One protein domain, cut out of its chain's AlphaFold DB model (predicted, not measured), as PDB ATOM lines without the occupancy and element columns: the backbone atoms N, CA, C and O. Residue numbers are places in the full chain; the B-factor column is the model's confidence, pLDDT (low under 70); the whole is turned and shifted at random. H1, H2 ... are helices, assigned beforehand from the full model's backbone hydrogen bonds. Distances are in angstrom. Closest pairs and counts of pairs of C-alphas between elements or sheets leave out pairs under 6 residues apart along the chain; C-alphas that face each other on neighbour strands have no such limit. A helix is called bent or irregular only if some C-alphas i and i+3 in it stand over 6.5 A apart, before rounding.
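This is residues 2 to 49 of the 126 residues of an uncharacterized protein of Victivallis vadensis (UniProt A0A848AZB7). The printed part is a rod made chiefly by one long, kinked helix, H2, with the short helix H1 set crosswise at its beginning and the four-residue helix H3 beyond its far end. Residues 2 to 9, which hold no named element, form a loop at the H1 end, while residues 38 to 44 stand free and stretch the model out toward H3. The printed part has 48 residues, with three named helices in the order H1, H2, H3 and no named strand; the class is all helix. It is only just extended, close to loose, with a radius of gyration of the C-alphas of 14.5 A, and the C-alphas span 42 by 18 by 12 A.

From residue 2 the printed part runs to H1, residues 10 to 17, and then by a tight link of 3 residues to H2, residues 21 to 39. H1 and H2 touch, with 8 pairs of C-alphas within 8 A. Their closest C-alphas are those of Ala 14 and Pro 21, 5.2 A apart. H2 touches H1 with residues 21 to 25 alone. Their lines stand about perpendicular, at 88 degrees, though the line of H2 is a rough one. A tight link of 4 residues leads from H2 to H3, residues 44 to 47, which touches no helix; it is apart from both H1 and H2. In H1 every O i to N i+4 pair is within hydrogen-bond range, in H2 13 of 15 are, and H3 is too short for such a pair, but its one O i to N i+3 pair is within range.

H1, Val 10 to Tyr 17, begins with C-alpha 10 at (-23.126, 114.057, 190.379) and measures 10.6 A from first to last C-alpha. H2, Pro 21 to Phe 39, is the longest helix, with 19 residues; it runs 26.1 A from C-alpha 21 at (-20.903, 116.518, 195.234) to C-alpha 39 at (-2.294, 107.175, 179.553). H2 has a kink of 45 degrees near residue 33 and is irregular: C-alphas 33 and 36 are 7.2 A apart. H3, Glu 44 to Glu 47, measures 5.1 A and ends with C-alpha 47 at (8.998, 112.682, 172.411).

The two C-alphas farthest apart are those of Gly 15 and Glu 47, 42.7 A. The C-alphas of Glu 2 and Lys 49, the first and last printed residues, are 34.0 A apart. The printed part has no cut, and neither link is long. The mean pLDDT of the printed part is 76.9; residues 2 to 8, residue 42, residue 44 and residues 46 to 47 are under 70.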
ATOM      1  N   GLU A   2     -19.027 105.518 186.183       56.09
ATOM      2  CA  GLU A   2     -20.426 105.958 185.963       56.09
ATOM      3  C   GLU A   2     -20.481 107.495 185.786       56.09
ATOM      4  O   GLU A   2     -21.115 107.997 184.865       56.09
ATOM      5  N   ALA A   3     -19.657 108.242 186.541       56.88
ATOM      6  CA  ALA A   3     -19.495 109.706 186.439       56.88
ATOM      7  C   ALA A   3     -18.987 110.228 185.076       56.88
ATOM      8  O   ALA A   3     -19.168 111.403 184.735       56.88
ATOM      9  N   LEU A   4     -18.278 109.367 184.336       55.47
ATOM     10  CA  LEU A   4     -17.669 109.673 183.038       55.47
ATOM     11  C   LEU A   4     -18.536 109.213 181.863       55.47
ATOM     12  O   LEU A   4     -18.452 109.813 180.800       55.47
ATOM     13  N   ARG A   5     -19.386 108.194 182.063       61.59
ATOM     14  CA  ARG A   5     -20.357 107.734 181.057       61.59
ATOM     15  C   ARG A   5     -21.620 108.598 181.004       61.59
ATOM     16  O   ARG A   5     -22.351 108.520 180.031       61.59
ATOM     17  N   GLY A   6     -21.856 109.441 182.018       63.34
ATOM     18  CA  GLY A   6     -23.026 110.326 182.083       63.34
ATOM     19  C   GLY A   6     -24.318 109.623 182.505       63.34
ATOM     20  O   GLY A   6     -25.376 110.232 182.462       63.34
ATOM     21  N   GLU A   7     -24.228 108.361 182.928       61.38
ATOM     22  CA  GLU A   7     -25.372 107.518 183.303       61.38
ATOM     23  C   GLU A   7     -25.965 107.881 184.672       61.38
ATOM     24  O   GLU A   7     -27.113 107.553 184.948       61.38
ATOM     25  N   LEU A   8     -25.197 108.566 185.526       67.25
ATOM     26  CA  LEU A   8     -25.637 109.060 186.830       67.25
ATOM     27  C   LEU A   8     -25.193 110.510 187.015       67.25
ATOM     28  O   LEU A   8     -24.064 110.893 186.676       67.25
ATOM     29  N   THR A   9     -26.075 111.318 187.588       79.38
ATOM     30  CA  THR A   9     -25.786 112.696 187.973       79.38
ATOM     31  C   THR A   9     -24.800 112.736 189.141       79.38
ATOM     32  O   THR A   9     -24.660 111.804 189.934       79.38
ATOM     33  N   VAL A  10     -24.101 113.859 189.291       75.50
ATOM     34  CA  VAL A  10     -23.126 114.057 190.379       75.50
ATOM     35  C   VAL A  10     -23.770 113.921 191.763       75.50
ATOM     36  O   VAL A  10     -23.116 113.449 192.690       75.50
ATOM     37  N   ALA A  11     -25.047 114.288 191.892       75.56
ATOM     38  CA  ALA A  11     -25.816 114.151 193.125       75.56
ATOM     39  C   ALA A  11     -26.126 112.681 193.462       75.56
ATOM     40  O   ALA A  11     -26.012 112.279 194.618       75.56
ATOM     41  N   GLU A  12     -26.441 111.856 192.462       79.56
ATOM     42  CA  GLU A  12     -26.694 110.419 192.649       79.56
ATOM     43  C   GLU A  12     -25.413 109.659 193.006       79.56
ATOM     44  O   GLU A  12     -25.422 108.778 193.862       79.56
ATOM     45  N   ILE A  13     -24.282 110.044 192.411       80.75
ATOM     46  CA  ILE A  13     -22.965 109.471 192.722       80.75
ATOM     47  C   ILE A  13     -22.526 109.872 194.132       80.75
ATOM     48  O   ILE A  13     -22.044 109.036 194.894       80.75
ATOM     49  N   ALA A  14     -22.732 111.137 194.496       81.50
ATOM     50  CA  ALA A  14     -22.500 111.632 195.846       81.50
ATOM     51  C   ALA A  14     -23.318 110.850 196.888       81.50
ATOM     52  O   ALA A  14     -22.767 110.413 197.897       81.50
ATOM     53  N   GLY A  15     -24.604 110.601 196.606       80.44
ATOM     54  CA  GLY A  15     -25.482 109.805 197.466       80.44
ATOM     55  C   GLY A  15     -25.074 108.332 197.565       80.44
ATOM     56  O   GLY A  15     -24.982 107.795 198.666       80.44
ATOM     57  N   LYS A  16     -24.768 107.685 196.433       84.19
ATOM     58  CA  LYS A  16     -24.394 106.258 196.359       84.19
ATOM     59  C   LYS A  16     -23.087 105.946 197.087       84.19
ATOM     60  O   LYS A  16     -22.968 104.892 197.704       84.19
ATOM     61  N   TYR A  17     -22.114 106.851 197.008       83.12
ATOM     62  CA  TYR A  17     -20.779 106.654 197.575       83.12
ATOM     63  C   TYR A  17     -20.526 107.472 198.851       83.12
ATOM     64  O   TYR A  17     -19.403 107.471 199.347       83.12
ATOM     65  N   GLN A  18     -21.549 108.153 199.387       83.88
ATOM     66  CA  GLN A  18     -21.456 109.024 200.570       83.88
ATOM     67  C   GLN A  18     -20.317 110.059 200.488       83.88
ATOM     68  O   GLN A  18     -19.635 110.350 201.468       83.88
ATOM     69  N   VAL A  19     -20.101 110.622 199.301       86.06
ATOM     70  CA  VAL A  19     -19.083 111.651 199.040       86.06
ATOM     71  C   VAL A  19     -19.759 112.973 198.728       86.06
ATOM     72  O   VAL A  19     -20.833 112.999 198.136       86.06
ATOM     73  N   TYR A  20     -19.129 114.096 199.068       85.88
ATOM     74  CA  TYR A  20     -19.723 115.397 198.766       85.88
ATOM     75  C   TYR A  20     -19.731 115.657 197.246       85.88
ATOM     76  O   TYR A  20     -18.712 115.429 196.587       85.88
ATOM     77  N   PRO A  21     -20.813 116.224 196.671       84.19
ATOM     78  CA  PRO A  21     -20.903 116.518 195.234       84.19
ATOM     79  C   PRO A  21     -19.716 117.326 194.680       84.19
ATOM     80  O   PRO A  21     -19.240 117.072 193.573       84.19
ATOM     81  N   ASN A  22     -19.173 118.251 195.478       87.81
ATOM     82  CA  ASN A  22     -17.986 119.030 195.119       87.81
ATOM     83  C   ASN A  22     -16.720 118.173 194.959       87.81
ATOM     84  O   ASN A  22     -15.895 118.467 194.097       87.81
ATOM     85  N   GLN A  23     -16.560 117.106 195.746       86.62
ATOM     86  CA  GLN A  23     -15.412 116.198 195.636       86.62
ATOM     87  C   GLN A  23     -15.477 115.401 194.331       86.62
ATOM     88  O   GLN A  23     -14.477 115.290 193.626       86.62
ATOM     89  N   VAL A  24     -16.671 114.938 193.954       86.19
ATOM     90  CA  VAL A  24     -16.904 114.238 192.683       86.19
ATOM     91  C   VAL A  24     -16.577 115.144 191.488       86.19
ATOM     92  O   VAL A  24     -15.910 114.704 190.551       86.19
ATOM     93  N   GLN A  25     -16.969 116.423 191.535       85.06
ATOM     94  CA  GLN A  25     -16.612 117.413 190.506       85.06
ATOM     95  C   GLN A  25     -15.102 117.656 190.431       85.06
ATOM     96  O   GLN A  25     -14.524 117.642 189.344       85.06
ATOM     97  N   GLN A  26     -14.442 117.838 191.579       87.75
ATOM     98  CA  GLN A  26     -12.992 118.037 191.637       87.75
ATOM     99  C   GLN A  26     -12.224 116.828 191.095       87.75
ATOM    100  O   GLN A  26     -11.269 117.003 190.342       87.75
ATOM    101  N   TRP A  27     -12.633 115.608 191.443       87.69
ATOM    102  CA  TRP A  27     -12.003 114.391 190.932       87.69
ATOM    103  C   TRP A  27     -12.245 114.202 189.442       87.69
ATOM    104  O   TRP A  27     -11.310 113.863 188.722       87.69
ATOM    105  N   LYS A  28     -13.458 114.486 188.956       83.94
ATOM    106  CA  LYS A  28     -13.760 114.464 187.522       83.94
ATOM    107  C   LYS A  28     -12.894 115.462 186.757       83.94
ATOM    108  O   LYS A  28     -12.317 115.095 185.741       83.94
ATOM    109  N   LYS A  29     -12.761 116.690 187.264       85.75
ATOM    110  CA  LYS A  29     -11.904 117.726 186.676       85.75
ATOM    111  C   LYS A  29     -10.437 117.288 186.633       85.75
ATOM    112  O   LYS A  29      -9.862 117.251 185.553       85.75
ATOM    113  N   LYS A  30      -9.876 116.857 187.770       84.94
ATOM    114  CA  LYS A  30      -8.488 116.363 187.857       84.94
ATOM    115  C   LYS A  30      -8.223 115.187 186.925       84.94
ATOM    116  O   LYS A  30      -7.154 115.099 186.334       84.94
ATOM    117  N   LEU A  31      -9.189 114.279 186.798       84.38
ATOM    118  CA  LEU A  31      -9.063 113.139 185.905       84.38
ATOM    119  C   LEU A  31      -9.144 113.569 184.440       84.38
ATOM    120  O   LEU A  31      -8.362 113.072 183.654       84.38
ATOM    121  N   MET A  32     -10.017 114.499 184.055       80.50
ATOM    122  CA  MET A  32     -10.037 115.005 182.673       80.50
ATOM    123  C   MET A  32      -8.756 115.762 182.309       80.50
ATOM    124  O   MET A  32      -8.262 115.605 181.198       80.50
ATOM    125  N   GLU A  33      -8.210 116.544 183.242       83.12
ATOM    126  CA  GLU A  33      -6.961 117.289 183.048       83.12
ATOM    127  C   GLU A  33      -5.741 116.355 182.971       83.12
ATOM    128  O   GLU A  33      -4.905 116.523 182.092       83.12
ATOM    129  N   GLY A  34      -5.654 115.347 183.848       78.56
ATOM    130  CA  GLY A  34      -4.487 114.462 183.955       78.56
ATOM    131  C   GLY A  34      -4.604 113.101 183.256       78.56
ATOM    132  O   GLY A  34      -3.621 112.365 183.204       78.56
ATOM    133  N   ALA A  35      -5.772 112.710 182.731       77.50
ATOM    134  CA  ALA A  35      -5.945 111.386 182.118       77.50
ATOM    135  C   ALA A  35      -5.053 111.212 180.892       77.50
ATOM    136  O   ALA A  35      -4.429 110.165 180.740       77.50
ATOM    137  N   SER A  36      -4.964 112.234 180.041       74.12
ATOM    138  CA  SER A  36      -4.112 112.200 178.852       74.12
ATOM    139  C   SER A  36      -2.657 111.917 179.233       74.12
ATOM    140  O   SER A  36      -2.044 111.026 178.662       74.12
ATOM    141  N   GLU A  37      -2.138 112.580 180.266       76.12
ATOM    142  CA  GLU A  37      -0.775 112.395 180.774       76.12
ATOM    143  C   GLU A  37      -0.535 111.002 181.381       76.12
ATOM    144  O   GLU A  37       0.520 110.401 181.167       76.12
ATOM    145  N   ILE A  38      -1.514 110.457 182.112       78.62
ATOM    146  CA  ILE A  38      -1.410 109.129 182.740       78.62
ATOM    147  C   ILE A  38      -1.368 108.024 181.677       78.62
ATOM    148  O   ILE A  38      -0.595 107.068 181.811       78.62
ATOM    149  N   PHE A  39      -2.172 108.167 180.621       77.81
ATOM    150  CA  PHE A  39      -2.294 107.175 179.553       77.81
ATOM    151  C   PHE A  39      -1.308 107.379 178.391       77.81
ATOM    152  O   PHE A  39      -1.309 106.559 177.474       77.81
ATOM    153  N   GLN A  40      -0.425 108.386 178.440       78.44
ATOM    154  CA  GLN A  40       0.647 108.534 177.450       78.44
ATOM    155  C   GLN A  40       1.526 107.282 177.401       78.44
ATOM    156  O   GLN A  40       2.047 106.799 178.422       78.44
ATOM    157  N   SER A  41       1.764 106.796 176.189       74.88
ATOM    158  CA  SER A  41       2.694 105.707 175.936       74.88
ATOM    159  C   SER A  41       4.128 106.113 176.296       74.88
ATOM    160  O   SER A  41       4.498 107.289 176.366       74.88
ATOM    161  N   LYS A  42       4.987 105.115 176.525       69.69
ATOM    162  CA  LYS A  42       6.415 105.345 176.793       69.69
ATOM    163  C   LYS A  42       7.119 106.044 175.613       69.69
ATOM    164  O   LYS A  42       8.128 106.707 175.831       69.69
ATOM    165  N   ALA A  43       6.580 105.903 174.398       71.75
ATOM    166  CA  ALA A  43       7.052 106.575 173.191       71.75
ATOM    167  C   ALA A  43       6.683 108.070 173.192       71.75
ATOM    168  O   ALA A  43       7.576 108.905 173.094       71.75
ATOM    169  N   GLU A  44       5.416 108.411 173.443       69.75
ATOM    170  CA  GLU A  44       4.941 109.809 173.517       69.75
ATOM    171  C   GLU A  44       5.605 110.585 174.665       69.75
ATOM    172  O   GLU A  44       5.974 111.749 174.526       69.75
ATOM    173  N   ARG A  45       5.858 109.919 175.801       70.62
ATOM    174  CA  ARG A  45       6.623 110.511 176.914       70.62
ATOM    175  C   ARG A  45       8.087 110.781 176.579       70.62
ATOM    176  O   ARG A  45       8.698 111.630 177.224       70.62
ATOM    177  N   LYS A  46       8.680 110.035 175.644       65.56
ATOM    178  CA  LYS A  46      10.063 110.252 175.200       65.56
ATOM    179  C   LYS A  46      10.143 111.422 174.217       65.56
ATOM    180  O   LYS A  46      11.104 112.176 174.284       65.56
ATOM    181  N   GLU A  47       9.127 111.582 173.374       68.44
ATOM    182  CA  GLU A  47       8.998 112.682 172.411       68.44
ATOM    183  C   GLU A  47       8.729 114.035 173.094       68.44
ATOM    184  O   GLU A  47       9.312 115.044 172.712       68.44
ATOM    185  N   ASN A  48       7.941 114.052 174.175       74.00
ATOM    186  CA  ASN A  48       7.598 115.277 174.914       74.00
ATOM    187  C   ASN A  48       8.678 115.798 175.882       74.00
ATOM    188  O   ASN A  48       8.466 116.818 176.542       74.00
ATOM    189  N   LYS A  49       9.824 115.123 176.036       79.00
ATOM    190  CA  LYS A  49      10.883 115.624 176.924       79.00
ATOM    191  C   LYS A  49      11.690 116.720 176.218       79.00
ATOM    192  O   LYS A  49      12.268 116.448 175.172       79.00
TER     193      LYS A  49